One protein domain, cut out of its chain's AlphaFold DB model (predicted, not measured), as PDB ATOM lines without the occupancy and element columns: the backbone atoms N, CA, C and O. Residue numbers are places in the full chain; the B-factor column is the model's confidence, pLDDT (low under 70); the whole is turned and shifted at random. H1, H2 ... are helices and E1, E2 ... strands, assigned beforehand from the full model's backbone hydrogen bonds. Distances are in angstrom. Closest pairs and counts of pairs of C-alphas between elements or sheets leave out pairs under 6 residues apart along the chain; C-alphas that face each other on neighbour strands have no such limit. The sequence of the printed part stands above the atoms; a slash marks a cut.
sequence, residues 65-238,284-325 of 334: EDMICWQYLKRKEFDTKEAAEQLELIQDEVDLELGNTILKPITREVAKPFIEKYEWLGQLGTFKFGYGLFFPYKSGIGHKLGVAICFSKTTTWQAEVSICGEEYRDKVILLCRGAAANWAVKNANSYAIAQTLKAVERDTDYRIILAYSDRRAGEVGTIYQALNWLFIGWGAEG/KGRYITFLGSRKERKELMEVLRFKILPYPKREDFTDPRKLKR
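What this domain is: This is residues 65 to 238 and 284 to 325 of the 334 residues of an uncharacterized protein of marine sediment metagenome (UniProt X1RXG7). A strongly twisted sheet of seven strands runs through the middle and curls round the long helix H6; little H7 is on that face, H3 and H4 on the opposite one, three layers with helices on both faces. H1 and H2 form an arm off the sheet, and H9 lies off it too. The 216 printed residues have nine named helices and seven named strands, H1 H2 E1 H3 E2 E3 H4 H5 E4 H6 E5 H7 E6 E7 H8 H9 along the chain; the mixed sheet runs E1 E2 E3 E4 E5 E7 E6, and the class is mixed. It is compact, with a radius of gyration of the C-alphas of 18.0 A and spans of 51 by 42 by 28 A.

How they stand to each other: Start at H1, residues 70 to 77, and H2, residues 81 to 93, which are only just apart, closest 8.2 A. Look next at E1, residues 102 to 106, antiparallel to E2, residues 129 to 136, with N 104 and O 132 3.0 A apart. E2 forms a hairpin with E3, residues 143 to 152, N 131 and O 149 at 2.8 A; E3 bends by 63 degrees at residue 146. E4, residues 172 to 180, is antiparallel to E3, N 150 and O 177 at 2.8 A, and parallel to E5, residues 208 to 214, N 175 and O 210 at 2.8 A. E7, residues 284 to 290, is antiparallel to E5, N 211 and O 287 at 2.8 A, and to E6, residues 230 to 234, N 232 and O 286 at 2.9 A. H3, residues 108 to 118, has a height over the sheet of 8.1 A, its Tyr 118 and Ala 179 of E4 being closest, C-alphas 5.7 A apart. H4, residues 157 to 164, is on the same face and touches H5, residues 166 to 171, C-alphas of Val 161 and Arg 169 closest at 5.1 A; H5 only grazes the sheet. H6, residues 188 to 203, is on the opposite face and joins E4 and E5 in a strand-helix-strand unit, two parallel neighbour strands with a helix between, its crossover right-handed. H7, residues 222 to 226, touches H6 with residues 189 to 190 of H6 alone, C-alphas of Ser 190 and Ile 223 closest at 6.1 A; E5, H7 and E6 form a split unit, E7 between the strands, also right-handed. H8, residues 294 to 303, is on the sheet, C-alphas of Phe 290 and Arg 297 closest at 5.6 A, while H9, residues 320 to 325, is only just not on it, with 4 pairs of C-alphas within 10 A. In H1, H2, H7 and H8 every O i to N i+4 pair is within hydrogen-bond range; in H3 5 of 7 are, H4 2 of 4, H6 11 of 12, and H5 and H9 0 of 2, with 2 of 3 and 1 of 3 O i to N i+3 pairs.

Where its parts are: Find C-alpha 70 at (-27.135, 1.616, 55.649), where H1 begins. Find C-alpha 188 at (-31.226, -10.521, 44.803); from there H6 runs 21.8 A. E3 spans 25.7 A, E4 24.1 A and E2 22.6 A. H9 ends at C-alpha 325, (-16.495, -12.815, 72.900).

The domain as a whole: The C-alphas farthest apart are those of Ser 139 and Arg 321, 55.4 A. Residues 239 to 283 are not printed; C-alphas 238 and 284 are 9.5 A apart across the cut. The link from H8 to H9 is long, 16 residues. The mean pLDDT of the printed part is 89.0, and 20 residues are under 70, among them residues 77 to 84 and 318 to 325.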
ATOM      1  N   GLU A  65     -24.868   3.728  65.866       67.88
ATOM      2  CA  GLU A  65     -25.653   3.884  67.097       67.88
ATOM      3  C   GLU A  65     -26.996   3.164  66.992       67.88
ATOM      4  O   GLU A  65     -27.324   2.323  67.832       67.88
ATOM      5  N   ASP A  66     -27.728   3.403  65.902       70.44
ATOM      6  CA  ASP A  66     -29.052   2.813  65.693       70.44
ATOM      7  C   ASP A  66     -28.984   1.312  65.362       70.44
ATOM      8  O   ASP A  66     -29.986   0.594  65.417       70.44
ATOM      9  N   MET A  67     -27.800   0.819  64.975       78.75
ATOM     10  CA  MET A  67     -27.582  -0.539  64.472       78.75
ATOM     11  C   MET A  67     -28.562  -0.914  63.350       78.75
ATOM     12  O   MET A  67     -28.959  -2.079  63.208       78.75
ATOM     13  N   ILE A  68     -28.919   0.059  62.510       79.62
ATOM     14  CA  ILE A  68     -29.708  -0.124  61.293       79.62
ATOM     15  C   ILE A  68     -28.749  -0.123  60.103       79.62
ATOM     16  O   ILE A  68     -27.895   0.744  59.970       79.62
ATOM     17  N   CYS A  69     -28.877  -1.125  59.231       82.94
ATOM     18  CA  CYS A  69     -27.998  -1.255  58.072       82.94
ATOM     19  C   CYS A  69     -28.187  -0.083  57.095       82.94
ATOM     20  O   CYS A  69     -29.318   0.182  56.686       82.94
ATOM     21  N   TRP A  70     -27.098   0.529  56.634       78.69
ATOM     22  CA  TRP A  70     -27.135   1.616  55.649       78.69
ATOM     23  C   TRP A  70     -27.908   1.244  54.381       78.69
ATOM     24  O   TRP A  70     -28.793   1.977  53.946       78.69
ATOM     25  N   GLN A  71     -27.642   0.063  53.813       75.81
ATOM     26  CA  GLN A  71     -28.343  -0.401  52.608       75.81
ATOM     27  C   GLN A  71     -29.860  -0.529  52.826       75.81
ATOM     28  O   GLN A  71     -30.638  -0.379  51.888       75.81
ATOM     29  N   TYR A  72     -30.293  -0.799  54.061       80.19
ATOM     30  CA  TYR A  72     -31.710  -0.828  54.409       80.19
ATOM     31  C   TYR A  72     -32.302   0.582  54.511       80.19
ATOM     32  O   TYR A  72     -33.412   0.798  54.034       80.19
ATOM     33  N   LEU A  73     -31.563   1.545  55.075       77.69
ATOM     34  CA  LEU A  73     -31.979   2.950  55.089       77.69
ATOM     35  C   LEU A  73     -32.100   3.511  53.674       77.69
ATOM     36  O   LEU A  73     -33.125   4.097  53.355       77.69
ATOM     37  N   LYS A  74     -31.123   3.243  52.800       73.19
ATOM     38  CA  LYS A  74     -31.192   3.670  51.399       73.19
ATOM     39  C   LYS A  74     -32.387   3.074  50.670       73.19
ATOM     40  O   LYS A  74     -33.069   3.795  49.958       73.19
ATOM     41  N   ARG A  75     -32.705   1.795  50.896       73.19
ATOM     42  CA  ARG A  75     -33.945   1.206  50.360       73.19
ATOM     43  C   ARG A  75     -35.195   1.936  50.859       73.19
ATOM     44  O   ARG A  75     -36.044   2.240  50.042       73.19
ATOM     45  N   LYS A  76     -35.260   2.291  52.147       72.56
ATOM     46  CA  LYS A  76     -36.377   3.068  52.709       72.56
ATOM     47  C   LYS A  76     -36.480   4.496  52.179       72.56
ATOM     48  O   LYS A  76     -37.582   5.009  52.049       72.56
ATOM     49  N   GLU A  77     -35.358   5.157  51.915       67.25
ATOM     50  CA  GLU A  77     -35.354   6.484  51.283       67.25
ATOM     51  C   GLU A  77     -35.931   6.423  49.861       67.25
ATOM     52  O   GLU A  77     -36.585   7.363  49.426       67.25
ATOM     53  N   PHE A  78     -35.764   5.292  49.171       62.06
ATOM     54  CA  PHE A  78     -36.431   4.992  47.902       62.06
ATOM     55  C   PHE A  78     -37.871   4.462  48.055       62.06
ATOM     56  O   PHE A  78     -38.513   4.183  47.052       62.06
ATOM     57  N   ASP A  79     -38.415   4.344  49.266       57.75
ATOM     58  CA  ASP A  79     -39.844   4.062  49.468       57.75
ATOM     59  C   ASP A  79     -40.668   5.372  49.565       57.75
ATOM     60  O   ASP A  79     -41.827   5.365  49.986       57.75
ATOM     61  N   THR A  80     -40.085   6.528  49.210       68.44
ATOM     62  CA  THR A  80     -40.829   7.787  49.031       68.44
ATOM     63  C   THR A  80     -41.764   7.694  47.826       68.44
ATOM     64  O   THR A  80     -41.567   6.875  46.936       68.44
ATOM     65  N   LYS A  81     -42.795   8.548  47.768       62.66
ATOM     66  CA  LYS A  81     -43.822   8.490  46.714       62.66
ATOM     67  C   LYS A  81     -43.232   8.539  45.293       62.66
ATOM     68  O   LYS A  81     -43.604   7.728  44.457       62.66
ATOM     69  N   GLU A  82     -42.282   9.437  45.048       62.50
ATOM     70  CA  GLU A  82     -41.608   9.591  43.746       62.50
ATOM     71  C   GLU A  82     -40.777   8.356  43.377       62.50
ATOM     72  O   GLU A  82     -40.758   7.913  42.230       62.50
ATOM     73  N   ALA A  83     -40.114   7.756  44.360       66.56
ATOM     74  CA  ALA A  83     -39.331   6.553  44.150       66.56
ATOM     75  C   ALA A  83     -40.202   5.289  44.024       66.56
ATOM     76  O   ALA A  83     -39.812   4.357  43.323       66.56
ATOM     77  N   ALA A  84     -41.397   5.274  44.623       67.62
ATOM     78  CA  ALA A  84     -42.408   4.246  44.398       67.62
ATOM     79  C   ALA A  84     -42.958   4.304  42.964       67.62
ATOM     80  O   ALA A  84     -43.054   3.267  42.318       67.62
ATOM     81  N   GLU A  85     -43.220   5.502  42.430       70.44
ATOM     82  CA  GLU A  85     -43.599   5.691  41.021       70.44
ATOM     83  C   GLU A  85     -42.473   5.223  40.075       70.44
ATOM     84  O   GLU A  85     -42.720   4.493  39.118       70.44
ATOM     85  N   GLN A  86     -41.207   5.546  40.376       69.38
ATOM     86  CA  GLN A  86     -40.056   5.017  39.627       69.38
ATOM     87  C   GLN A  86     -39.917   3.493  39.742       69.38
ATOM     88  O   GLN A  86     -39.533   2.831  38.779       69.38
ATOM     89  N   LEU A  87     -40.208   2.928  40.912       73.31
ATOM     90  CA  LEU A  87     -40.166   1.489  41.134       73.31
ATOM     91  C   LEU A  87     -41.255   0.768  40.334       73.31
ATOM     92  O   LEU A  87     -40.961  -0.280  39.768       73.31
ATOM     93  N   GLU A  88     -42.471   1.315  40.271       74.38
ATOM     94  CA  GLU A  88     -43.554   0.790  39.432       74.38
ATOM     95  C   GLU A  88     -43.155   0.810  37.952       74.38
ATOM     96  O   GLU A  88     -43.246  -0.218  37.286       74.38
ATOM     97  N   LEU A  89     -42.580   1.916  37.468       77.81
ATOM     98  CA  LEU A  89     -42.071   2.003  36.095       77.81
ATOM     99  C   LEU A  89     -41.000   0.941  35.803       77.81
ATOM    100  O   LEU A  89     -41.067   0.260  34.782       77.81
ATOM    101  N   ILE A  90     -40.039   0.747  36.712       81.50
ATOM    102  CA  ILE A  90     -38.999  -0.283  36.556       81.50
ATOM    103  C   ILE A  90     -39.603  -1.689  36.620       81.50
ATOM    104  O   ILE A  90     -39.167  -2.577  35.891       81.50
ATOM    105  N   GLN A  91     -40.601  -1.916  37.475       80.38
ATOM    106  CA  GLN A  91     -41.309  -3.194  37.561       80.38
ATOM    107  C   GLN A  91     -42.104  -3.499  36.297       80.38
ATOM    108  O   GLN A  91     -42.236  -4.670  35.944       80.38
ATOM    109  N   ASP A  92     -42.611  -2.487  35.604       84.38
ATOM    110  CA  ASP A  92     -43.280  -2.635  34.313       84.38
ATOM    111  C   ASP A  92     -42.289  -2.846  33.162       84.38
ATOM    112  O   ASP A  92     -42.624  -3.505  32.177       84.38
ATOM    113  N   GLU A  93     -41.053  -2.374  33.311       88.94
ATOM    114  CA  GLU A  93     -39.995  -2.480  32.304       88.94
ATOM    115  C   GLU A  93     -39.188  -3.789  32.404       88.94
ATOM    116  O   GLU A  93     -38.826  -4.385  31.387       88.94
ATOM    117  N   VAL A  94     -38.901  -4.257  33.622       92.19
ATOM    118  CA  VAL A  94     -37.937  -5.329  33.917       92.19
ATOM    119  C   VAL A  94     -38.633  -6.546  34.527       92.19
ATOM    120  O   VAL A  94     -39.491  -6.429  35.400       92.19
ATOM    121  N   ASP A  95     -38.244  -7.744  34.096       92.94
ATOM    122  CA  ASP A  95     -38.643  -8.982  34.759       92.94
ATOM    123  C   ASP A  95     -37.786  -9.211  36.009       92.94
ATOM    124  O   ASP A  95     -36.564  -9.354  35.952       92.94
ATOM    125  N   LEU A  96     -38.457  -9.235  37.156       92.00
ATOM    126  CA  LEU A  96     -37.862  -9.325  38.478       92.00
ATOM    127  C   LEU A  96     -37.702 -10.764  38.997       92.00
ATOM    128  O   LEU A  96     -37.223 -10.965  40.122       92.00
ATOM    129  N   GLU A  97     -38.073 -11.773  38.209       93.62
ATOM    130  CA  GLU A  97     -37.875 -13.172  38.566       93.62
ATOM    131  C   GLU A  97     -36.383 -13.543  38.569       93.62
ATOM    132  O   GLU A  97     -35.707 -13.567  37.543       93.62
ATOM    133  N   LEU A  98     -35.856 -13.915  39.744       93.94
ATOM    134  CA  LEU A  98     -34.441 -14.288  39.893       93.94
ATOM    135  C   LEU A  98     -34.030 -15.469  39.002       93.94
ATOM    136  O   LEU A  98     -32.866 -15.559  38.621       93.94
ATOM    137  N   GLY A  99     -34.958 -16.372  38.671       93.50
ATOM    138  CA  GLY A  99     -34.710 -17.500  37.769       93.50
ATOM    139  C   GLY A  99     -34.362 -17.082  36.339       93.50
ATOM    140  O   GLY A  99     -33.599 -17.786  35.684       93.50
ATOM    141  N   ASN A 100     -34.846 -15.915  35.905       94.31
ATOM    142  CA  ASN A 100     -34.650 -15.390  34.552       94.31
ATOM    143  C   ASN A 100     -33.429 -14.461  34.468       94.31
ATOM    144  O   ASN A 100     -33.059 -13.998  33.391       94.31
ATOM    145  N   THR A 101     -32.774 -14.193  35.602       96.50
ATOM    146  CA  THR A 101     -31.572 -13.358  35.638       96.50
ATOM    147  C   THR A 101     -30.357 -14.064  35.048       96.50
ATOM    148  O   THR A 101     -30.195 -15.281  35.152       96.50
ATOM    149  N   ILE A 102     -29.442 -13.275  34.488       96.38
ATOM    150  CA  ILE A 102     -28.180 -13.766  33.938       96.38
ATOM    151  C   ILE A 102     -27.022 -13.187  34.743       96.38
ATOM    152  O   ILE A 102     -26.941 -11.983  34.984       96.38
ATOM    153  N   LEU A 103     -26.092 -14.051  35.149       96.94
ATOM    154  CA  LEU A 103     -24.835 -13.628  35.754       96.94
ATOM    155  C   LEU A 103     -23.759 -13.487  34.672       96.94
ATOM    156  O   LEU A 103     -23.472 -14.450  33.959       96.94
ATOM    157  N   LYS A 104     -23.113 -12.321  34.588       96.06
ATOM    158  CA  LYS A 104     -21.996 -12.077  33.660       96.06
ATOM    159  C   LYS A 104     -20.817 -11.401  34.360       96.06
ATOM    160  O   LYS A 104     -21.039 -10.627  35.293       96.06
ATOM    161  N   PRO A 105     -19.566 -11.660  33.937       96.69
ATOM    162  CA  PRO A 105     -18.432 -10.834  34.337       96.69
ATOM    163  C   PRO A 105     -18.682  -9.373  33.954       96.69
ATOM    164  O   PRO A 105     -19.211  -9.092  32.881       96.69
ATOM    165  N   ILE A 106     -18.288  -8.446  34.822       95.88
ATOM    166  CA  ILE A 106     -18.364  -7.005  34.560       95.88
ATOM    167  C   ILE A 106     -16.980  -6.382  34.658       95.88
ATOM    168  O   ILE A 106     -16.128  -6.825  35.435       95.88
ATOM    169  N   THR A 107     -16.761  -5.334  33.873       95.94
ATOM    170  CA  THR A 107     -15.527  -4.555  33.925       95.94
ATOM    171  C   THR A 107     -15.577  -3.531  35.060       95.94
ATOM    172  O   THR A 107     -16.615  -3.306  35.694       95.94
ATOM    173  N   ARG A 108     -14.440  -2.884  35.328       93.75
ATOM    174  CA  ARG A 108     -14.363  -1.809  36.324       93.75
ATOM    175  C   ARG A 108     -15.263  -0.635  35.935       93.75
ATOM    176  O   ARG A 108     -15.853  -0.017  36.813       93.75
ATOM    177  N   GLU A 109     -15.371  -0.347  34.643       94.56
ATOM    178  CA  GLU A 109     -16.136   0.759  34.062       94.56
ATOM    179  C   GLU A 109     -17.640   0.568  34.273       94.56
ATOM    180  O   GLU A 109     -18.343   1.542  34.506       94.56
ATOM    181  N   VAL A 110     -18.120  -0.680  34.251       93.94
ATOM    182  CA  VAL A 110     -19.511  -1.025  34.583       93.94
ATOM    183  C   VAL A 110     -19.723  -1.043  36.100       93.94
ATOM    184  O   VAL A 110     -20.697  -0.495  36.608       93.94
ATOM    185  N   ALA A 111     -18.796  -1.646  36.849       95.38
ATOM    186  CA  ALA A 111     -18.930  -1.795  38.295       95.38
ATOM    187  C   ALA A 111     -18.866  -0.458  39.050       95.38
ATOM    188  O   ALA A 111     -19.585  -0.268  40.028       95.38
ATOM    189  N   LYS A 112     -17.986   0.459  38.633       93.50
ATOM    190  CA  LYS A 112     -17.707   1.712  39.345       93.50
ATOM    191  C   LYS A 112     -18.951   2.591  39.540       93.50
ATOM    192  O   LYS A 112     -19.260   2.833  40.706       93.50
ATOM    193  N   PRO A 113     -19.672   3.029  38.488       92.94
ATOM    194  CA  PRO A 113     -20.841   3.891  38.665       92.94
ATOM    195  C   PRO A 113     -21.929   3.205  39.498       92.94
ATOM    196  O   PRO A 113     -22.515   3.822  40.383       92.94
ATOM    197  N   PHE A 114     -22.133   1.899  39.302       92.88
ATOM    198  CA  PHE A 114     -23.123   1.136  40.055       92.88
ATOM    199  C   PHE A 114     -22.796   1.060  41.558       92.88
ATOM    200  O   PHE A 114     -23.657   1.286  42.410       92.88
ATOM    201  N   ILE A 115     -21.541   0.755  41.903       92.56
ATOM    202  CA  ILE A 115     -21.080   0.686  43.296       92.56
ATOM    203  C   ILE A 115     -21.075   2.072  43.942       92.56
ATOM    204  O   ILE A 115     -21.498   2.200  45.085       92.56
ATOM    205  N   GLU A 116     -20.636   3.112  43.236       89.00
ATOM    206  CA  GLU A 116     -20.648   4.487  43.753       89.00
ATOM    207  C   GLU A 116     -22.073   4.970  44.047       89.00
ATOM    208  O   GLU A 116     -22.283   5.650  45.053       89.00
ATOM    209  N   LYS A 117     -23.056   4.538  43.245       85.38
ATOM    210  CA  LYS A 117     -24.481   4.831  43.440       85.38
ATOM    211  C   LYS A 117     -25.087   4.089  44.637       85.38
ATOM    212  O   LYS A 117     -25.747   4.719  45.462       85.38
ATOM    213  N   TYR A 118     -24.874   2.773  44.743       86.69
ATOM    214  CA  TYR A 118     -25.644   1.909  45.655       86.69
ATOM    215  C   TYR A 118     -24.890   1.379  46.885       86.69
ATOM    216  O   TYR A 118     -25.517   0.888  47.828       86.69
ATOM    217  N   GLU A 119     -23.558   1.417  46.904       87.56
ATOM    218  CA  GLU A 119     -22.749   0.886  48.004       87.56
ATOM    219  C   GLU A 119     -22.460   1.958  49.065       87.56
ATOM    220  O   GLU A 119     -22.332   3.142  48.758       87.56
ATOM    221  N   TRP A 120     -22.367   1.559  50.338       82.56
ATOM    222  CA  TRP A 120     -22.348   2.512  51.451       82.56
ATOM    223  C   TRP A 120     -21.104   3.404  51.502       82.56
ATOM    224  O   TRP A 120     -21.200   4.556  51.922       82.56
ATOM    225  N   LEU A 121     -19.943   2.910  51.060       80.31
ATOM    226  CA  LEU A 121     -18.722   3.713  51.023       80.31
ATOM    227  C   LEU A 121     -18.748   4.739  49.892       80.31
ATOM    228  O   LEU A 121     -17.922   5.651  49.911       80.31
ATOM    229  N   GLY A 122     -19.635   4.581  48.903       82.50
ATOM    230  CA  GLY A 122     -19.719   5.468  47.742       82.50
ATOM    231  C   GLY A 122     -18.444   5.479  46.894       82.50
ATOM    232  O   GLY A 122     -18.151   6.472  46.241       82.50
ATOM    233  N   GLN A 123     -17.642   4.409  46.944       84.31
ATOM    234  CA  GLN A 123     -16.428   4.256  46.136       84.31
ATOM    235  C   GLN A 123     -16.076   2.785  45.902       84.31
ATOM    236  O   GLN A 123     -16.077   1.962  46.828       84.31
ATOM    237  N   LEU A 124     -15.671   2.460  44.671       86.38
ATOM    238  CA  LEU A 124     -15.259   1.102  44.300       86.38
ATOM    239  C   LEU A 124     -13.922   0.691  44.937       86.38
ATOM    240  O   LEU A 124     -13.755  -0.444  45.382       86.38
ATOM    241  N   GLY A 125     -12.956   1.613  44.994       84.94
ATOM    242  CA  GLY A 125     -11.598   1.318  45.451       84.94
ATOM    243  C   GLY A 125     -10.842   0.368  44.511       84.94
ATOM    244  O   GLY A 125     -10.852   0.532  43.283       84.94
ATOM    245  N   THR A 126     -10.139  -0.611  45.088       88.19
ATOM    246  CA  THR A 126      -9.402  -1.641  44.341       88.19
ATOM    247  C   THR A 126     -10.351  -2.653  43.716       88.19
ATOM    248  O   THR A 126     -11.268  -3.148  44.368       88.19
ATOM    249  N   PHE A 127     -10.080  -3.013  42.464       93.25
ATOM    250  CA  PHE A 127     -10.874  -3.954  41.682       93.25
ATOM    251  C   PHE A 127      -9.929  -4.903  40.954       93.25
ATOM    252  O   PHE A 127      -8.984  -4.444  40.316       93.25
ATOM    253  N   LYS A 128     -10.172  -6.208  41.065       95.88
ATOM    254  CA  LYS A 128      -9.474  -7.241  40.295       95.88
ATOM    255  C   LYS A 128     -10.395  -7.822  39.223       95.88
ATOM    256  O   LYS A 128      -9.992  -7.917  38.074       95.88
ATOM    257  N   PHE A 129     -11.608  -8.201  39.609       97.62
ATOM    258  CA  PHE A 129     -12.677  -8.647  38.714       97.62
ATOM    259  C   PHE A 129     -14.023  -8.510  39.435       97.62
ATOM    260  O   PHE A 129     -14.062  -8.323  40.655       97.62
ATOM    261  N   GLY A 130     -15.125  -8.617  38.700       97.06
ATOM    262  CA  GLY A 130     -16.464  -8.559  39.269       97.06
ATOM    263  C   GLY A 130     -17.485  -9.275  38.402       97.06
ATOM    264  O   GLY A 130     -17.204  -9.619  37.255       97.06
ATOM    265  N   TYR A 131     -18.668  -9.479  38.969       98.31
ATOM    266  CA  TYR A 131     -19.820 -10.065  38.297       98.31
ATOM    267  C   TYR A 131     -21.054  -9.191  38.514       98.31
ATOM    268  O   TYR A 131     -21.245  -8.625  39.594       98.31
ATOM    269  N   GLY A 132     -21.881  -9.093  37.480       97.81
ATOM    270  CA  GLY A 132     -23.176  -8.435  37.490       97.81
ATOM    271  C   GLY A 132     -24.297  -9.462  37.390       97.81
ATOM    272  O   GLY A 132     -24.196 -10.407  36.605       97.81
ATOM    273  N   LEU A 133     -25.349  -9.284  38.188       97.94
ATOM    274  CA  LEU A 133     -26.624  -9.969  38.006       97.94
ATOM    275  C   LEU A 133     -27.550  -9.056  37.205       97.94
ATOM    276  O   LEU A 133     -27.913  -7.969  37.668       97.94
ATOM    277  N   PHE A 134     -27.905  -9.507  36.013       96.62
ATOM    278  CA  PHE A 134     -28.680  -8.756  35.042       96.62
ATOM    279  C   PHE A 134     -30.098  -9.308  34.952       96.62
ATOM    280  O   PHE A 134     -30.290 -10.520  34.857       96.62
ATOM    281  N   PHE A 135     -31.075  -8.412  34.991       95.69
ATOM    282  CA  PHE A 135     -32.496  -8.717  34.903       95.69
ATOM    283  C   PHE A 135     -32.982  -8.420  33.479       95.69
ATOM    284  O   PHE A 135     -32.682  -7.333  32.977       95.69
ATOM    285  N   PRO A 136     -33.665  -9.351  32.798       95.38
ATOM    286  CA  PRO A 136     -34.117  -9.123  31.431       95.38
ATOM    287  C   PRO A 136     -35.229  -8.071  31.381       95.38
ATOM    288  O   PRO A 136     -36.057  -7.984  32.289       95.38
ATOM    289  N   TYR A 137     -35.272  -7.282  30.308       93.62
ATOM    290  CA  TYR A 137     -36.421  -6.410  30.057       93.62
ATOM    291  C   TYR A 137     -37.630  -7.227  29.596       93.62
ATOM    292  O   TYR A 137     -37.498  -8.168  28.810       93.62
ATOM    293  N   LYS A 138     -38.836  -6.824  30.011       92.50
ATOM    294  CA  LYS A 138     -40.098  -7.450  29.578       92.50
ATOM    295  C   LYS A 138     -40.381  -7.268  28.087       92.50
ATOM    296  O   LYS A 138     -41.136  -8.046  27.514       92.50
ATOM    297  N   SER A 139     -39.747  -6.281  27.448       89.88
ATOM    298  CA  SER A 139     -39.743  -6.121  25.987       89.88
ATOM    299  C   SER A 139     -39.124  -7.320  25.252       89.88
ATOM    300  O   SER A 139     -39.321  -7.466  24.047       89.88
ATOM    301  N   GLY A 140     -38.365  -8.166  25.962       87.44
ATOM    302  CA  GLY A 140     -37.613  -9.291  25.411       87.44
ATOM    303  C   GLY A 140     -36.253  -8.901  24.824       87.44
ATOM    304  O   GLY A 140     -35.542  -9.770  24.324       87.44
ATOM    305  N   ILE A 141     -35.875  -7.619  24.875       87.31
ATOM    306  CA  ILE A 141     -34.637  -7.100  24.283       87.31
ATOM    307  C   ILE A 141     -33.823  -6.390  25.364       87.31
ATOM    308  O   ILE A 141     -34.248  -5.359  25.875       87.31
ATOM    309  N   GLY A 142     -32.629  -6.912  25.655       89.56
ATOM    310  CA  GLY A 142     -31.683  -6.309  26.600       89.56
ATOM    311  C   GLY A 142     -31.839  -6.782  28.043       89.56
ATOM    312  O   GLY A 142     -32.761  -7.524  28.389       89.56
ATOM    313  N   HIS A 143     -30.913  -6.338  28.891       93.69
ATOM    314  CA  HIS A 143     -30.990  -6.552  30.334       93.69
ATOM    315  C   HIS A 143     -30.513  -5.326  31.114       93.69
ATOM    316  O   HIS A 143     -29.626  -4.594  30.671       93.69
ATOM    317  N   LYS A 144     -31.022  -5.181  32.336       93.94
ATOM    318  CA  LYS A 144     -30.645  -4.135  33.286       93.94
ATOM    319  C   LYS A 144     -29.789  -4.699  34.418       93.94
ATOM    320  O   LYS A 144     -30.117  -5.733  35.004       93.94
ATOM    321  N   LEU A 145     -28.689  -4.027  34.764       95.75
ATOM    322  CA  LEU A 145     -27.842  -4.425  35.895       95.75
ATOM    323  C   LEU A 145     -28.568  -4.165  37.221       95.75
ATOM    324  O   LEU A 145     -28.810  -3.014  37.572       95.75
ATOM    325  N   GLY A 146     -28.875  -5.218  37.981       94.62
ATOM    326  CA  GLY A 146     -29.554  -5.090  39.278       94.62
ATOM    327  C   GLY A 146     -28.659  -5.343  40.490       94.62
ATOM    328  O   GLY A 146     -28.969  -4.879  41.588       94.62
ATOM    329  N   VAL A 147     -27.547  -6.067  40.329       96.94
ATOM    330  CA  VAL A 147     -26.587  -6.343  41.412       96.94
ATOM    331  C   VAL A 147     -25.167  -6.381  40.866       96.94
ATOM    332  O   VAL A 147     -24.933  -7.042  39.862       96.94
ATOM    333  N   ALA A 148     -24.209  -5.769  41.561       97.69
ATOM    334  CA  ALA A 148     -22.785  -5.876  41.244       97.69
ATOM    335  C   ALA A 148     -22.001  -6.433  42.437       97.69
ATOM    336  O   ALA A 148     -22.104  -5.909  43.548       97.69
ATOM    337  N   ILE A 149     -21.184  -7.464  42.202       98.12
ATOM    338  CA  ILE A 149     -20.289  -8.092  43.184       98.12
ATOM    339  C   ILE A 149     -18.848  -7.958  42.692       98.12
ATOM    340  O   ILE A 149     -18.515  -8.398  41.595       98.12
ATOM    341  N   CYS A 150     -17.977  -7.364  43.503       98.12
ATOM    342  CA  CYS A 150     -16.601  -7.053  43.125       98.12
ATOM    343  C   CYS A 150     -15.593  -7.739  44.043       98.12
ATOM    344  O   CYS A 150     -15.752  -7.780  45.268       98.12
ATOM    345  N   PHE A 151     -14.498  -8.193  43.441       97.94
ATOM    346  CA  PHE A 151     -13.385  -8.831  44.122       97.94
ATOM    347  C   PHE A 151     -12.098  -8.036  43.959       97.94
ATOM    348  O   PHE A 151     -11.839  -7.418  42.925       97.94
ATOM    349  N   SER A 152     -11.241  -8.094  44.972       95.62
ATOM    350  CA  SER A 152      -9.870  -7.593  44.901       95.62
ATOM    351  C   SER A 152      -8.946  -8.394  45.812       95.62
ATOM    352  O   SER A 152      -9.389  -9.255  46.573       95.62
ATOM    353  N   LYS A 153      -7.638  -8.150  45.715       92.81
ATOM    354  CA  LYS A 153      -6.689  -8.653  46.713       92.81
ATOM    355  C   LYS A 153      -6.886  -7.921  48.038       92.81
ATOM    356  O   LYS A 153      -7.402  -6.802  48.074       92.81
ATOM    357  N   THR A 154      -6.494  -8.558  49.134       87.06
ATOM    358  CA  THR A 154      -6.533  -7.880  50.431       87.06
ATOM    359  C   THR A 154      -5.524  -6.732  50.456       87.06
ATOM    360  O   THR A 154      -4.584  -6.681  49.665       87.06
ATOM    361  N   THR A 155      -5.693  -5.791  51.387       78.38
ATOM    362  CA  THR A 155      -4.763  -4.655  51.505       78.38
ATOM    363  C   THR A 155      -3.331  -5.089  51.823       78.38
ATOM    364  O   THR A 155      -2.384  -4.384  51.486       78.38
ATOM    365  N   THR A 156      -3.163  -6.216  52.509       81.94
ATOM    366  CA  THR A 156      -1.868  -6.683  52.999       81.94
ATOM    367  C   THR A 156      -1.793  -8.189  52.848       81.94
ATOM    368  O   THR A 156      -2.683  -8.880  53.341       81.94
ATOM    369  N   TRP A 157      -0.710  -8.700  52.272       85.56
ATOM    370  CA  TRP A 157      -0.502 -10.139  52.102       85.56
ATOM    371  C   TRP A 157      -0.612 -10.918  53.425       85.56
ATOM    372  O   TRP A 157      -1.145 -12.021  53.443       85.56
ATOM    373  N   GLN A 158      -0.239 -10.312  54.558       86.38
ATOM    374  CA  GLN A 158      -0.397 -10.914  55.887       86.38
ATOM    375  C   GLN A 158      -1.856 -11.252  56.230       86.38
ATOM    376  O   GLN A 158      -2.108 -12.180  56.994       86.38
ATOM    377  N   ALA A 159      -2.829 -10.520  55.677       87.06
ATOM    378  CA  ALA A 159      -4.242 -10.819  55.880       87.06
ATOM    379  C   ALA A 159      -4.627 -12.139  55.198       87.06
ATOM    380  O   ALA A 159      -5.325 -12.940  55.810       87.06
ATOM    381  N   GLU A 160      -4.125 -12.387  53.986       91.88
ATOM    382  CA  GLU A 160      -4.323 -13.636  53.237       91.88
ATOM    383  C   GLU A 160      -3.652 -14.812  53.957       91.88
ATOM    384  O   GLU A 160      -4.307 -15.808  54.265       91.88
ATOM    385  N   VAL A 161      -2.383 -14.643  54.338       92.12
ATOM    386  CA  VAL A 161      -1.593 -15.651  55.069       92.12
ATOM    387  C   VAL A 161      -2.217 -16.016  56.409       92.12
ATOM    388  O   VAL A 161      -2.197 -17.175  56.819       92.12
ATOM    389  N   SER A 162      -2.805 -15.041  57.109       91.69
ATOM    390  CA  SER A 162      -3.386 -15.287  58.430       91.69
ATOM    391  C   SER A 162      -4.542 -16.291  58.421       91.69
ATOM    392  O   SER A 162      -4.850 -16.833  59.476       91.69
ATOM    393  N   ILE A 163      -5.189 -16.542  57.274       94.56
ATOM    394  CA  ILE A 163      -6.379 -17.402  57.205       94.56
ATOM    395  C   ILE A 163      -5.993 -18.879  57.265       94.56
ATOM    396  O   ILE A 163      -6.397 -19.561  58.203       94.56
ATOM    397  N   CYS A 164      -5.217 -19.361  56.293       95.81
ATOM    398  CA  CYS A 164      -4.852 -20.779  56.168       95.81
ATOM    399  C   CYS A 164      -3.339 -21.016  56.047       95.81
ATOM    400  O   CYS A 164      -2.932 -22.162  55.979       95.81
ATOM    401  N   GLY A 165      -2.507 -19.969  56.049       94.12
ATOM    402  CA  GLY A 165      -1.055 -20.072  55.876       94.12
ATOM    403  C   GLY A 165      -0.527 -19.491  54.571       94.12
ATOM    404  O   GLY A 165      -1.295 -19.042  53.718       94.12
ATOM    405  N   GLU A 166       0.802 -19.440  54.456       94.38
ATOM    406  CA  GLU A 166       1.492 -18.881  53.283       94.38
ATOM    407  C   GLU A 166       1.204 -19.730  52.044       94.38
ATOM    408  O   GLU A 166       0.944 -19.200  50.969       94.38
ATOM    409  N   GLU A 167       1.142 -21.046  52.222       95.00
ATOM    410  CA  GLU A 167       0.892 -22.033  51.180       95.00
ATOM    411  C   GLU A 167      -0.493 -21.884  50.519       95.00
ATOM    412  O   GLU A 167      -0.673 -22.258  49.362       95.00
ATOM    413  N   TYR A 168      -1.463 -21.277  51.215       95.81
ATOM    414  CA  TYR A 168      -2.812 -21.017  50.700       95.81
ATOM    415  C   TYR A 168      -3.062 -19.549  50.347       95.81
ATOM    416  O   TYR A 168      -4.163 -19.204  49.910       95.81
ATOM    417  N   ARG A 169      -2.068 -18.670  50.506       94.94
ATOM    418  CA  ARG A 169      -2.204 -17.223  50.292       94.94
ATOM    419  C   ARG A 169      -2.805 -16.881  48.929       94.94
ATOM    420  O   ARG A 169      -3.740 -16.083  48.838       94.94
ATOM    421  N   ASP A 170      -2.316 -17.512  47.866       95.25
ATOM    422  CA  ASP A 170      -2.771 -17.222  46.504       95.25
ATOM    423  C   ASP A 170      -4.174 -17.749  46.199       95.25
ATOM    424  O   ASP A 170      -4.814 -17.284  45.255       95.25
ATOM    425  N   LYS A 171      -4.702 -18.631  47.054       97.31
ATOM    426  CA  LYS A 171      -6.079 -19.129  46.996       97.31
ATOM    427  C   LYS A 171      -7.081 -18.184  47.665       97.31
ATOM    428  O   LYS A 171      -8.285 -18.432  47.560       97.31
ATOM    429  N   VAL A 172      -6.618 -17.102  48.302       98.12
ATOM    430  CA  VAL A 172      -7.463 -16.093  48.955       98.12
ATOM    431  C   VAL A 172      -7.797 -14.929  48.016       98.12
ATOM    432  O   VAL A 172      -6.919 -14.346  47.365       98.12
ATOM    433  N   ILE A 173      -9.076 -14.541  48.012       97.94
ATOM    434  CA  ILE A 173      -9.579 -13.309  47.396       97.94
ATOM    435  C   ILE A 173     -10.588 -12.615  48.320       97.94
ATOM    436  O   ILE A 173     -11.328 -13.263  49.058       97.94
ATOM    437  N   LEU A 174     -10.613 -11.283  48.289       97.88
ATOM    438  CA  LEU A 174     -11.545 -10.464  49.055       97.88
ATOM    439  C   LEU A 174     -12.745 -10.082  48.185       97.88
ATOM    440  O   LEU A 174     -12.561  -9.405  47.174       97.88
ATOM    441  N   LEU A 175     -13.962 -10.426  48.612       97.44
ATOM    442  CA  LEU A 175     -15.186  -9.762  48.159       97.44
ATOM    443  C   LEU A 175     -15.165  -8.351  48.758       97.44
ATOM    444  O   LEU A 175     -15.430  -8.154  49.945       97.44
ATOM    445  N   CYS A 176     -14.723  -7.380  47.959       93.62
ATOM    446  CA  CYS A 176     -14.416  -6.038  48.443       93.62
ATOM    447  C   CYS A 176     -15.616  -5.102  48.391       93.62
ATOM    448  O   CYS A 176     -15.698  -4.211  49.236       93.62
ATOM    449  N   ARG A 177     -16.521  -5.286  47.427       93.38
ATOM    450  CA  ARG A 177     -17.748  -4.496  47.282       93.38
ATOM    451  C   ARG A 177     -18.887  -5.369  46.784       93.38
ATOM    452  O   ARG A 177     -18.669  -6.306  46.020       93.38
ATOM    453  N   GLY A 178     -20.095  -5.026  47.202       93.81
ATOM    454  CA  GLY A 178     -21.321  -5.652  46.739       93.81
ATOM    455  C   GLY A 178     -22.493  -4.714  46.971       93.81
ATOM    456  O   GLY A 178     -22.685  -4.243  48.093       93.81
ATOM    457  N   ALA A 179     -23.269  -4.442  45.932       92.94
ATOM    458  CA  ALA A 179     -24.465  -3.622  46.046       92.94
ATOM    459  C   ALA A 179     -25.578  -4.189  45.175       92.94
ATOM    460  O   ALA A 179     -25.316  -4.733  44.104       92.94
ATOM    461  N   ALA A 180     -26.812  -4.023  45.640       92.31
ATOM    462  CA  ALA A 180     -28.007  -4.243  44.844       92.31
ATOM    463  C   ALA A 180     -28.663  -2.896  44.608       92.31
ATOM    464  O   ALA A 180     -28.723  -2.078  45.533       92.31
ATOM    465  N   ALA A 181     -29.219  -2.725  43.417       89.75
ATOM    466  CA  ALA A 181     -30.090  -1.609  43.145       89.75
ATOM    467  C   ALA A 181     -31.254  -1.605  44.146       89.75
ATOM    468  O   ALA A 181     -31.703  -2.651  44.634       89.75
ATOM    469  N   ASN A 182     -31.730  -0.411  44.468       85.00
ATOM    470  CA  ASN A 182     -32.900  -0.185  45.312       85.00
ATOM    471  C   ASN A 182     -34.133  -0.949  44.795       85.00
ATOM    472  O   ASN A 182     -34.821  -1.583  45.593       85.00
ATOM    473  N   TRP A 183     -34.328  -0.962  43.473       86.38
ATOM    474  CA  TRP A 183     -35.427  -1.647  42.790       86.38
ATOM    475  C   TRP A 183     -35.254  -3.166  42.687       86.38
ATOM    476  O   TRP A 183     -36.225  -3.885  42.459       86.38
ATOM    477  N   ALA A 184     -34.038  -3.688  42.877       88.50
ATOM    478  CA  ALA A 184     -33.800  -5.122  42.791       88.50
ATOM    479  C   ALA A 184     -34.523  -5.857  43.926       88.50
ATOM    480  O   ALA A 184     -34.482  -5.432  45.093       88.50
ATOM    481  N   VAL A 185     -35.132  -6.998  43.590       89.12
ATOM    482  CA  VAL A 185     -35.960  -7.783  44.511       89.12
ATOM    483  C   VAL A 185     -35.234  -8.186  45.787       89.12
ATOM    484  O   VAL A 185     -34.006  -8.326  45.854       89.12
ATOM    485  N   LYS A 186     -36.026  -8.438  46.831       87.44
ATOM    486  CA  LYS A 186     -35.523  -9.007  48.079       87.44
ATOM    487  C   LYS A 186     -34.720 -10.280  47.783       87.44
ATOM    488  O   LYS A 186     -35.132 -11.119  46.993       87.44
ATOM    489  N   ASN A 187     -33.580 -10.428  48.455       90.56
ATOM    490  CA  ASN A 187     -32.621 -11.529  48.282       90.56
ATOM    491  C   ASN A 187     -31.851 -11.557  46.947       90.56
ATOM    492  O   ASN A 187     -30.997 -12.429  46.799       90.56
ATOM    493  N   ALA A 188     -32.038 -10.600  46.026       93.88
ATOM    494  CA  ALA A 188     -31.226 -10.521  44.803       93.88
ATOM    495  C   ALA A 188     -29.720 -10.491  45.116       93.88
ATOM    496  O   ALA A 188     -28.929 -11.181  44.484       93.88
ATOM    497  N   ASN A 189     -29.333  -9.761  46.163       93.06
ATOM    498  CA  ASN A 189     -27.945  -9.642  46.609       93.06
ATOM    499  C   ASN A 189     -27.337 -10.987  47.056       93.06
ATOM    500  O   ASN A 189     -26.249 -11.357  46.621       93.06
ATOM    501  N   SER A 190     -28.027 -11.746  47.916       94.81
ATOM    502  CA  SER A 190     -27.535 -13.057  48.366       94.81
ATOM    503  C   SER A 190     -27.563 -14.083  47.234       94.81
ATOM    504  O   SER A 190     -26.623 -14.864  47.108       94.81
ATOM    505  N   TYR A 191     -28.590 -14.046  46.381       96.94
ATOM    506  CA  TYR A 191     -28.662 -14.868  45.175       96.94
ATOM    507  C   TYR A 191     -27.473 -14.600  44.241       96.94
ATOM    508  O   TYR A 191     -26.769 -15.538  43.867       96.94
ATOM    509  N   ALA A 192     -27.181 -13.330  43.945       97.75
ATOM    510  CA  ALA A 192     -26.054 -12.927  43.109       97.75
ATOM    511  C   ALA A 192     -24.720 -13.421  43.673       97.75
ATOM    512  O   ALA A 192     -23.926 -13.995  42.930       97.75
ATOM    513  N   ILE A 193     -24.482 -13.263  44.984       98.06
ATOM    514  CA  ILE A 193     -23.268 -13.793  45.621       98.06
ATOM    515  C   ILE A 193     -23.208 -15.313  45.452       98.06
ATOM    516  O   ILE A 193     -22.176 -15.825  45.039       98.06
ATOM    517  N   ALA A 194     -24.296 -16.043  45.710       97.62
ATOM    518  CA  ALA A 194     -24.307 -17.500  45.583       97.62
ATOM    519  C   ALA A 194     -23.961 -17.973  44.160       97.62
ATOM    520  O   ALA A 194     -23.169 -18.904  44.008       97.62
ATOM    521  N   GLN A 195     -24.502 -17.325  43.120       97.69
ATOM    522  CA  GLN A 195     -24.147 -17.638  41.729       97.69
ATOM    523  C   GLN A 195     -22.706 -17.228  41.406       97.69
ATOM    524  O   GLN A 195     -21.966 -17.984  40.782       97.69
ATOM    525  N   THR A 196     -22.279 -16.068  41.902       98.31
ATOM    526  CA  THR A 196     -20.915 -15.562  41.726       98.31
ATOM    527  C   THR A 196     -19.880 -16.507  42.323       98.31
ATOM    528  O   THR A 196     -18.856 -16.756  41.701       98.31
ATOM    529  N   LEU A 197     -20.142 -17.097  43.491       98.00
ATOM    530  CA  LEU A 197     -19.237 -18.072  44.101       98.00
ATOM    531  C   LEU A 197     -19.039 -19.314  43.219       98.00
ATOM    532  O   LEU A 197     -17.919 -19.810  43.128       98.00
ATOM    533  N   LYS A 198     -20.086 -19.781  42.526       97.19
ATOM    534  CA  LYS A 198     -19.967 -20.885  41.557       97.19
ATOM    535  C   LYS A 198     -19.124 -20.482  40.349       97.19
ATOM    536  O   LYS A 198     -18.291 -21.265  39.906       97.19
ATOM    537  N   ALA A 199     -19.323 -19.267  39.835       97.00
ATOM    538  CA  ALA A 199     -18.520 -18.740  38.734       97.00
ATOM    539  C   ALA A 199     -17.044 -18.605  39.138       97.00
ATOM    540  O   ALA A 199     -16.172 -19.064  38.417       97.00
ATOM    541  N   VAL A 200     -16.755 -18.090  40.338       97.25
ATOM    542  CA  VAL A 200     -15.385 -17.997  40.868       97.25
ATOM    543  C   VAL A 200     -14.742 -19.376  41.035       97.25
ATOM    544  O   VAL A 200     -13.575 -19.537  40.687       97.25
ATOM    545  N   GLU A 201     -15.478 -20.369  41.541       97.06
ATOM    546  CA  GLU A 201     -14.986 -21.749  41.672       97.06
ATOM    547  C   GLU A 201     -14.626 -22.366  40.313       97.06
ATOM    548  O   GLU A 201     -13.599 -23.036  40.201       97.06
ATOM    549  N   ARG A 202     -15.459 -22.119  39.294       95.75
ATOM    550  CA  ARG A 202     -15.297 -22.638  37.930       95.75
ATOM    551  C   ARG A 202     -14.187 -21.924  37.153       95.75
ATOM    552  O   ARG A 202     -13.389 -22.584  36.499       95.75
ATOM    553  N   ASP A 203     -14.154 -20.596  37.224       93.75
ATOM    554  CA  ASP A 203     -13.365 -19.746  36.323       93.75
ATOM    555  C   ASP A 203     -11.999 -19.360  36.910       93.75
ATOM    556  O   ASP A 203     -11.176 -18.755  36.225       93.75
ATOM    557  N   THR A 204     -11.747 -19.644  38.193       95.62
ATOM    558  CA  THR A 204     -10.531 -19.186  38.879       95.62
ATOM    559  C   THR A 204      -9.931 -20.235  39.809       95.62
ATOM    560  O   THR A 204     -10.561 -21.213  40.214       95.62
ATOM    561  N   ASP A 205      -8.701 -19.966  40.241       96.06
ATOM    562  CA  ASP A 205      -7.993 -20.754  41.246       96.06
ATOM    563  C   ASP A 205      -8.325 -20.378  42.695       96.06
ATOM    564  O   ASP A 205      -7.784 -20.988  43.619       96.06
ATOM    565  N   TYR A 206      -9.193 -19.390  42.932       98.06
ATOM    566  CA  TYR A 206      -9.540 -18.974  44.287       98.06
ATOM    567  C   TYR A 206     -10.397 -20.026  44.992       98.06
ATOM    568  O   TYR A 206     -11.353 -20.563  44.431       98.06
ATOM    569  N   ARG A 207     -10.052 -20.330  46.246       98.31
ATOM    570  CA  ARG A 207     -10.766 -21.315  47.080       98.31
ATOM    571  C   ARG A 207     -11.175 -20.774  48.440       98.31
ATOM    572  O   ARG A 207     -11.978 -21.400  49.122       98.31
ATOM    573  N   ILE A 208     -10.668 -19.606  48.821       98.50
ATOM    574  CA  ILE A 208     -10.974 -18.948  50.086       98.50
ATOM    575  C   ILE A 208     -11.491 -17.552  49.760       98.50
ATOM    576  O   ILE A 208     -10.739 -16.689  49.304       98.50
ATOM    577  N   ILE A 209     -12.777 -17.322  50.003       98.50
ATOM    578  CA  ILE A 209     -13.368 -15.997  49.836       98.50
ATOM    579  C   ILE A 209     -13.446 -15.346  51.202       98.50
ATOM    580  O   ILE A 209     -14.076 -15.885  52.106       98.50
ATOM    581  N   LEU A 210     -12.802 -14.194  51.347       97.94
ATOM    582  CA  LEU A 210     -12.876 -13.344  52.526       97.94
ATOM    583  C   LEU A 210     -13.851 -12.200  52.254       97.94
ATOM    584  O   LEU A 210     -13.872 -11.646  51.161       97.94
ATOM    585  N   ALA A 211     -14.618 -11.805  53.261       96.62
ATOM    586  CA  ALA A 211     -15.397 -10.580  53.243       96.62
ATOM    587  C   ALA A 211     -15.409  -9.911  54.615       96.62
ATOM    588  O   ALA A 211     -15.141 -10.533  55.652       96.62
ATOM    589  N   TYR A 212     -15.734  -8.623  54.608       93.50
ATOM    590  CA  TYR A 212     -15.863  -7.819  55.812       93.50
ATOM    591  C   TYR A 212     -17.290  -7.295  55.963       93.50
ATOM    592  O   TYR A 212     -17.922  -6.948  54.970       93.50
ATOM    593  N   SER A 213     -17.765  -7.197  57.204       91.06
ATOM    594  CA  SER A 213     -18.921  -6.376  57.575       91.06
ATOM    595  C   SER A 213     -18.457  -5.145  58.348       91.06
ATOM    596  O   SER A 213     -17.628  -5.272  59.261       91.06
ATOM    597  N   ASP A 214     -18.994  -3.974  58.017       86.75
ATOM    598  CA  ASP A 214     -18.643  -2.712  58.664       86.75
ATOM    599  C   ASP A 214     -19.710  -2.265  59.672       86.75
ATOM    600  O   ASP A 214     -20.848  -1.955  59.324       86.75
ATOM    601  N   ARG A 215     -19.331  -2.195  60.951       80.44
ATOM    602  CA  ARG A 215     -20.248  -1.747  62.012       80.44
ATOM    603  C   ARG A 215     -20.675  -0.300  61.848       80.44
ATOM    604  O   ARG A 215     -21.761   0.036  62.299       80.44
ATOM    605  N   ARG A 216     -19.859   0.536  61.199       77.69
ATOM    606  CA  ARG A 216     -20.215   1.938  60.939       77.69
ATOM    607  C   ARG A 216     -21.423   2.051  60.019       77.69
ATOM    608  O   ARG A 216     -22.200   2.978  60.149       77.69
ATOM    609  N   ALA A 217     -21.608   1.069  59.140       78.94
ATOM    610  CA  ALA A 217     -22.777   0.955  58.278       78.94
ATOM    611  C   ALA A 217     -23.935   0.189  58.946       78.94
ATOM    612  O   ALA A 217     -24.859  -0.245  58.259       78.94
ATOM    613  N   GLY A 218     -23.872  -0.055  60.260       83.50
ATOM    614  CA  GLY A 218     -24.838  -0.883  60.980       83.50
ATOM    615  C   GLY A 218     -24.832  -2.347  60.523       83.50
ATOM    616  O   GLY A 218     -25.844  -3.042  60.642       83.50
ATOM    617  N   GLU A 219     -23.737  -2.848  59.943       88.50
ATOM    618  CA  GLU A 219     -23.679  -4.216  59.433       88.50
ATOM    619  C   GLU A 219     -23.245  -5.221  60.499       88.50
ATOM    620  O   GLU A 219     -22.279  -5.035  61.240       88.50
ATOM    621  N   VAL A 220     -23.917  -6.370  60.490       90.62
ATOM    622  CA  VAL A 220     -23.537  -7.559  61.269       90.62
ATOM    623  C   VAL A 220     -23.254  -8.757  60.362       90.62
ATOM    624  O   VAL A 220     -23.312  -9.899  60.798       90.62
ATOM    625  N   GLY A 221     -23.034  -8.514  59.067       92.75
ATOM    626  CA  GLY A 221     -22.785  -9.564  58.080       92.75
ATOM    627  C   GLY A 221     -23.999 -10.446  57.774       92.75
ATOM    628  O   GLY A 221     -23.818 -11.595  57.392       92.75
ATOM    629  N   THR A 222     -25.231  -9.941  57.934       93.19
ATOM    630  CA  THR A 222     -26.484 -10.696  57.707       93.19
ATOM    631  C   THR A 222     -26.494 -11.460  56.380       93.19
ATOM    632  O   THR A 222     -26.921 -12.609  56.346       93.19
ATOM    633  N   ILE A 223     -25.978 -10.856  55.306       93.88
ATOM    634  CA  ILE A 223     -25.892 -11.498  53.990       93.88
ATOM    635  C   ILE A 223     -24.962 -12.719  53.992       93.88
ATOM    636  O   ILE A 223     -25.330 -13.774  53.484       93.88
ATOM    637  N   TYR A 224     -23.798 -12.619  54.636       96.81
ATOM    638  CA  TYR A 224     -22.847 -13.722  54.768       96.81
ATOM    639  C   TYR A 224     -23.402 -14.827  55.675       96.81
ATOM    640  O   TYR A 224     -23.252 -16.007  55.372       96.81
ATOM    641  N   GLN A 225     -24.117 -14.454  56.743       95.44
ATOM    642  CA  GLN A 225     -24.815 -15.409  57.612       95.44
ATOM    643  C   GLN A 225     -25.877 -16.204  56.840       95.44
ATOM    644  O   GLN A 225     -25.945 -17.421  56.988       95.44
ATOM    645  N   ALA A 226     -26.673 -15.537  55.993       94.44
ATOM    646  CA  ALA A 226     -27.688 -16.181  55.152       94.44
ATOM    647  C   ALA A 226     -27.081 -17.143  54.116       94.44
ATOM    648  O   ALA A 226     -27.729 -18.097  53.695       94.44
ATOM    649  N   LEU A 227     -25.826 -16.907  53.733       96.88
ATOM    650  CA  LEU A 227     -25.047 -17.753  52.831       96.88
ATOM    651  C   LEU A 227     -24.226 -18.827  53.561       96.88
ATOM    652  O   LEU A 227     -23.427 -19.513  52.924       96.88
ATOM    653  N   ASN A 228     -24.398 -18.977  54.877       96.69
ATOM    654  CA  ASN A 228     -23.653 -19.913  55.724       96.69
ATOM    655  C   ASN A 228     -22.126 -19.707  55.716       96.69
ATOM    656  O   ASN A 228     -21.361 -20.663  55.841       96.69
ATOM    657  N   TRP A 229     -21.664 -18.464  55.569       98.31
ATOM    658  CA  TRP A 229     -20.238 -18.148  55.665       98.31
ATOM    659  C   TRP A 229     -19.763 -18.210  57.111       98.31
ATOM    660  O   TRP A 229     -20.412 -17.700  58.016       98.31
ATOM    661  N   LEU A 230     -18.563 -18.736  57.321       98.12
ATOM    662  CA  LEU A 230     -17.950 -18.854  58.635       98.12
ATOM    663  C   LEU A 230     -17.560 -17.475  59.160       98.12
ATOM    664  O   LEU A 230     -16.825 -16.734  58.507       98.12
ATOM    665  N   PHE A 231     -17.989 -17.151  60.374       97.25
ATOM    666  CA  PHE A 231     -17.523 -15.955  61.059       97.25
ATOM    667  C   PHE A 231     -16.245 -16.268  61.841       97.25
ATOM    668  O   PHE A 231     -16.249 -17.103  62.744       97.25
ATOM    669  N   ILE A 232     -15.150 -15.584  61.507       95.06
ATOM    670  CA  ILE A 232     -13.825 -15.791  62.126       95.06
ATOM    671  C   ILE A 232     -13.441 -14.665  63.100       95.06
ATOM    672  O   ILE A 232     -12.290 -14.540  63.524       95.06
ATOM    673  N   GLY A 233     -14.423 -13.842  63.470       90.50
ATOM    674  CA  GLY A 233     -14.299 -12.812  64.491       90.50
ATOM    675  C   GLY A 233     -14.014 -11.413  63.958       90.50
ATOM    676  O   GLY A 233     -13.724 -11.178  62.783       90.50
ATOM    677  N   TRP A 234     -14.082 -10.451  64.869       86.62
ATOM    678  CA  TRP A 234     -13.756  -9.062  64.589       86.62
ATOM    679  C   TRP A 234     -12.247  -8.869  64.480       86.62
ATOM    680  O   TRP A 234     -11.470  -9.434  65.256       86.62
ATOM    681  N   GLY A 235     -11.836  -8.063  63.503       79.50
ATOM    682  CA  GLY A 235     -10.473  -7.550  63.417       79.50
ATOM    683  C   GLY A 235     -10.096  -6.679  64.621       79.50
ATOM    684  O   GLY A 235     -10.919  -6.389  65.494       79.50
ATOM    685  N   ALA A 236      -8.835  -6.256  64.654       71.94
ATOM    686  CA  ALA A 236      -8.406  -5.228  65.591       71.94
ATOM    687  C   ALA A 236      -9.096  -3.894  65.264       71.94
ATOM    688  O   ALA A 236      -9.405  -3.611  64.103       71.94
ATOM    689  N   GLU A 237      -9.338  -3.088  66.294       69.81
ATOM    690  CA  GLU A 237      -9.695  -1.683  66.106       69.81
ATOM    691  C   GLU A 237      -8.511  -0.958  65.462       69.81
ATOM    692  O   GLU A 237      -7.350  -1.242  65.767       69.81
ATOM    693  N   GLY A 238      -8.815  -0.062  64.529       69.75
ATOM    694  CA  GLY A 238      -7.818   0.779  63.882       69.75
ATOM    695  C   GLY A 238      -7.910   2.211  64.386       69.75
ATOM    696  O   GLY A 238      -8.924   2.622  64.945       69.75
ATOM    697  N   LYS A 284     -13.813  -4.459  61.858       86.56
ATOM    698  CA  LYS A 284     -14.575  -5.142  60.805       86.56
ATOM    699  C   LYS A 284     -14.797  -6.605  61.154       86.56
ATOM    700  O   LYS A 284     -13.876  -7.277  61.630       86.56
ATOM    701  N   GLY A 285     -16.007  -7.092  60.913       91.06
ATOM    702  CA  GLY A 285     -16.371  -8.486  61.131       91.06
ATOM    703  C   GLY A 285     -15.867  -9.305  59.957       91.06
ATOM    704  O   GLY A 285     -16.133  -8.937  58.820       91.06
ATOM    705  N   ARG A 286     -15.100 -10.369  60.204       95.00
ATOM    706  CA  ARG A 286     -14.526 -11.192  59.134       95.00
ATOM    707  C   ARG A 286     -15.362 -12.431  58.878       95.00
ATOM    708  O   ARG A 286     -15.568 -13.236  59.787       95.00
ATOM    709  N   TYR A 287     -15.764 -12.593  57.627       97.81
ATOM    710  CA  TYR A 287     -16.483 -13.757  57.134       97.81
ATOM    711  C   TYR A 287     -15.657 -14.450  56.067       97.81
ATOM    712  O   TYR A 287     -15.056 -13.781  55.229       97.81
ATOM    713  N   ILE A 288     -15.645 -15.778  56.088       98.25
ATOM    714  CA  ILE A 288     -15.013 -16.574  55.042       98.25
ATOM    715  C   ILE A 288     -15.946 -17.661  54.528       98.25
ATOM    716  O   ILE A 288     -16.786 -18.179  55.264       98.25
ATOM    717  N   THR A 289     -15.755 -18.059  53.281       98.56
ATOM    718  CA  THR A 289     -16.309 -19.305  52.751       98.56
ATOM    719  C   THR A 289     -15.263 -20.033  51.917       98.56
ATOM    720  O   THR A 289     -14.360 -19.406  51.354       98.56
ATOM    721  N   PHE A 290     -15.378 -21.358  51.867       98.50
ATOM    722  CA  PHE A 290     -14.504 -22.217  51.080       98.50
ATOM    723  C   PHE A 290     -15.231 -22.720  49.837       98.50
ATOM    724  O   PHE A 290     -16.369 -23.193  49.922       98.50
ATOM    725  N   LEU A 291     -14.547 -22.642  48.700       98.06
ATOM    726  CA  LEU A 291     -14.996 -23.170  47.415       98.06
ATOM    727  C   LEU A 291     -14.267 -24.475  47.090       98.06
ATOM    728  O   LEU A 291     -13.263 -24.810  47.721       98.06
ATOM    729  N   GLY A 292     -14.773 -25.198  46.097       96.06
ATOM    730  CA  GLY A 292     -14.200 -26.454  45.614       96.06
ATOM    731  C   GLY A 292     -14.979 -27.681  46.077       96.06
ATOM    732  O   GLY A 292     -16.066 -27.593  46.656       96.06
ATOM    733  N   SER A 293     -14.401 -28.853  45.857       96.00
ATOM    734  CA  SER A 293     -14.955 -30.140  46.263       96.00
ATOM    735  C   SER A 293     -15.103 -30.268  47.784       96.00
ATOM    736  O   SER A 293     -14.456 -29.583  48.580       96.00
ATOM    737  N   ARG A 294     -15.928 -31.227  48.225       95.75
ATOM    738  CA  ARG A 294     -16.085 -31.553  49.654       95.75
ATOM    739  C   ARG A 294     -14.746 -31.872  50.332       95.75
ATOM    740  O   ARG A 294     -14.581 -31.561  51.511       95.75
ATOM    741  N   LYS A 295     -13.812 -32.486  49.598       96.75
ATOM    742  CA  LYS A 295     -12.470 -32.819  50.085       96.75
ATOM    743  C   LYS A 295     -11.633 -31.555  50.298       96.75
ATOM    744  O   LYS A 295     -11.179 -31.341  51.415       96.75
ATOM    745  N   GLU A 296     -11.533 -30.687  49.290       95.62
ATOM    746  CA  GLU A 296     -10.786 -29.419  49.385       95.62
ATOM    747  C   GLU A 296     -11.305 -28.541  50.530       95.62
ATOM    748  O   GLU A 296     -10.529 -28.021  51.328       95.62
ATOM    749  N   ARG A 297     -12.632 -28.419  50.681       97.31
ATOM    750  CA  ARG A 297     -13.219 -27.637  51.782       97.31
ATOM    751  C   ARG A 297     -12.872 -28.210  53.155       97.31
ATOM    752  O   ARG A 297     -12.719 -27.445  54.104       97.31
ATOM    753  N   LYS A 298     -12.763 -29.538  53.277       97.06
ATOM    754  CA  LYS A 298     -12.352 -30.199  54.522       97.06
ATOM    755  C   LYS A 298     -10.878 -29.921  54.825       97.06
ATOM    756  O   LYS A 298     -10.574 -29.536  55.947       97.06
ATOM    757  N   GLU A 299     -10.004 -30.045  53.831       96.81
ATOM    758  CA  GLU A 299      -8.574 -29.734  53.964       96.81
ATOM    759  C   GLU A 299      -8.374 -28.273  54.397       96.81
ATOM    760  O   GLU A 299      -7.718 -28.005  55.401       96.81
ATOM    761  N   LEU A 300      -9.048 -27.328  53.730       97.50
ATOM    762  CA  LEU A 300      -9.019 -25.904  54.086       97.50
ATOM    763  C   LEU A 300      -9.540 -25.626  55.504       97.50
ATOM    764  O   LEU A 300      -9.033 -24.740  56.192       97.50
ATOM    765  N   MET A 301     -10.537 -26.384  55.960       97.00
ATOM    766  CA  MET A 301     -11.079 -26.279  57.317       97.00
ATOM    767  C   MET A 301     -10.100 -26.774  58.392       97.00
ATOM    768  O   MET A 301     -10.087 -26.240  59.509       97.00
ATOM    769  N   GLU A 302      -9.297 -27.790  58.078       96.25
ATOM    770  CA  GLU A 302      -8.269 -28.331  58.974       96.25
ATOM    771  C   GLU A 302      -7.121 -27.332  59.155       96.25
ATOM    772  O   GLU A 302      -6.695 -27.099  60.287       96.25
ATOM    773  N   VAL A 303      -6.702 -26.664  58.073       96.31
ATOM    774  CA  VAL A 303      -5.624 -25.657  58.105       96.31
ATOM    775  C   VAL A 303      -6.080 -24.246  58.495       96.31
ATOM    776  O   VAL A 303      -5.255 -23.348  58.668       96.31
ATOM    777  N   LEU A 304      -7.390 -24.019  58.655       96.62
ATOM    778  CA  LEU A 304      -7.933 -22.727  59.076       96.62
ATOM    779  C   LEU A 304      -7.359 -22.321  60.440       96.62
ATOM    780  O   LEU A 304      -7.673 -22.911  61.478       96.62
ATOM    781  N   ARG A 305      -6.593 -21.231  60.452       95.19
ATOM    782  CA  ARG A 305      -5.891 -20.726  61.635       95.19
ATOM    783  C   ARG A 305      -6.791 -19.964  62.594       95.19
ATOM    784  O   ARG A 305      -6.400 -19.748  63.735       95.19
ATOM    785  N   PHE A 306      -7.995 -19.560  62.194       93.62
ATOM    786  CA  PHE A 306      -8.937 -18.864  63.074       93.62
ATOM    787  C   PHE A 306      -9.923 -19.813  63.767       93.62
ATOM    788  O   PHE A 306     -10.346 -20.844  63.238       93.62
ATOM    789  N   LYS A 307     -10.344 -19.440  64.978       92.50
ATOM    790  CA  LYS A 307     -11.535 -20.031  65.596       92.50
ATOM    791  C   LYS A 307     -12.786 -19.544  64.865       92.50
ATOM    792  O   LYS A 307     -12.927 -18.351  64.613       92.50
ATOM    793  N   ILE A 308     -13.697 -20.469  64.575       95.00
ATOM    794  CA  ILE A 308     -15.036 -20.133  64.087       95.00
ATOM    795  C   ILE A 308     -15.860 -19.709  65.297       95.00
ATOM    796  O   ILE A 308     -15.885 -20.409  66.312       95.00
ATOM    797  N   LEU A 309     -16.492 -18.547  65.202       93.81
ATOM    798  CA  LEU A 309     -17.288 -17.958  66.268       93.81
ATOM    799  C   LEU A 309     -18.772 -17.950  65.879       93.81
ATOM    800  O   LEU A 309     -19.093 -17.947  64.688       93.81
ATOM    801  N   PRO A 310     -19.689 -17.907  66.861       93.12
ATOM    802  CA  PRO A 310     -21.105 -17.709  66.583       93.12
ATOM    803  C   PRO A 310     -21.333 -16.414  65.807       93.12
ATOM    804  O   PRO A 310     -20.595 -15.440  65.965       93.12
ATOM    805  N   TYR A 311     -22.380 -16.384  64.992       94.12
ATOM    806  CA  TYR A 311     -22.714 -15.177  64.256       94.12
ATOM    807  C   TYR A 311     -23.124 -14.034  65.190       94.12
ATOM    808  O   TYR A 311     -23.980 -14.240  66.053       94.12
ATOM    809  N   PRO A 312     -22.575 -12.825  64.994       90.56
ATOM    810  CA  PRO A 312     -22.994 -11.662  65.753       90.56
ATOM    811  C   PRO A 312     -24.433 -11.270  65.397       90.56
ATOM    812  O   PRO A 312     -24.847 -11.338  64.231       90.56
ATOM    813  N   LYS A 313     -25.191 -10.835  66.402       87.94
ATOM    814  CA  LYS A 313     -26.543 -10.280  66.254       87.94
ATOM    815  C   LYS A 313     -26.547  -8.794  66.580       87.94
ATOM    816  O   LYS A 313     -25.655  -8.315  67.268       87.94
ATOM    817  N   ARG A 314     -27.535  -8.047  66.078       85.00
ATOM    818  CA  ARG A 314     -27.620  -6.590  66.302       85.00
ATOM    819  C   ARG A 314     -27.672  -6.256  67.797       85.00
ATOM    820  O   ARG A 314     -26.943  -5.376  68.239       85.00
ATOM    821  N   GLU A 315     -28.402  -7.050  68.585       82.19
ATOM    822  CA  GLU A 315     -28.468  -6.913  70.053       82.19
ATOM    823  C   GLU A 315     -27.128  -7.149  70.773       82.19
ATOM    824  O   GLU A 315     -26.987  -6.832  71.953       82.19
ATOM    825  N   ASP A 316     -26.133  -7.735  70.108       78.88
ATOM    826  CA  ASP A 316     -24.818  -7.936  70.717       78.88
ATOM    827  C   ASP A 316     -23.983  -6.656  70.744       78.88
ATOM    828  O   ASP A 316     -23.006  -6.581  71.490       78.88
ATOM    829  N   PHE A 317     -24.353  -5.665  69.932       73.50
ATOM    830  CA  PHE A 317     -23.632  -4.401  69.799       73.50
ATOM    831  C   PHE A 317     -24.141  -3.318  70.743       73.50
ATOM    832  O   PHE A 317     -23.434  -2.338  70.950       73.50
ATOM    833  N   THR A 318     -25.300  -3.531  71.367       68.81
ATOM    834  CA  THR A 318     -25.857  -2.628  72.380       68.81
ATOM    835  C   THR A 318     -25.214  -2.821  73.761       68.81
ATOM    836  O   THR A 318     -25.344  -1.952  74.617       68.81
ATOM    837  N   ASP A 319     -24.475  -3.919  73.991       68.88
ATOM    838  CA  ASP A 319     -23.731  -4.176  75.237       68.88
ATOM    839  C   ASP A 319     -22.222  -4.393  74.977       68.88
ATOM    840  O   ASP A 319     -21.809  -5.469  74.518       68.88
ATOM    841  N   PRO A 320     -21.357  -3.429  75.357       63.72
ATOM    842  CA  PRO A 320     -19.900  -3.523  75.221       63.72
ATOM    843  C   PRO A 320     -19.269  -4.779  75.842       63.72
ATOM    844  O   PRO A 320     -18.198  -5.218  75.411       63.72
ATOM    845  N   ARG A 321     -19.907  -5.396  76.845       63.41
ATOM    846  CA  ARG A 321     -19.392  -6.612  77.501       63.41
ATOM    847  C   ARG A 321     -19.497  -7.844  76.604       63.41
ATOM    848  O   ARG A 321     -18.619  -8.707  76.661       63.41
ATOM    849  N   LYS A 322     -20.511  -7.910  75.735       65.75
ATOM    850  CA  LYS A 322     -20.732  -9.037  74.812       65.75
ATOM    851  C   LYS A 322     -19.743  -9.031  73.648       65.75
ATOM    852  O   LYS A 322     -19.349 -10.095  73.180       65.75
ATOM    853  N   LEU A 323     -19.255  -7.862  73.241       62.84
ATOM    854  CA  LEU A 323     -18.315  -7.686  72.126       62.84
ATOM    855  C   LEU A 323     -16.973  -8.415  72.307       62.84
ATOM    856  O   LEU A 323     -16.387  -8.884  71.327       62.84
ATOM    857  N   LYS A 324     -16.496  -8.585  73.550       64.06
ATOM    858  CA  LYS A 324     -15.223  -9.276  73.833       64.06
ATOM    859  C   LYS A 324     -15.211 -10.733  73.353       64.06
ATOM    860  O   LYS A 324     -14.147 -11.225  72.983       64.06
ATOM    861  N   ARG A 325     -16.373 -11.400  73.305       68.50
ATOM    862  CA  ARG A 325     -16.495 -12.815  72.900       68.50
ATOM    863  C   ARG A 325     -16.285 -13.048  71.404       68.50
ATOM    864  O   ARG A 325     -16.057 -14.179  70.992       68.50
TER     865      ARG A 325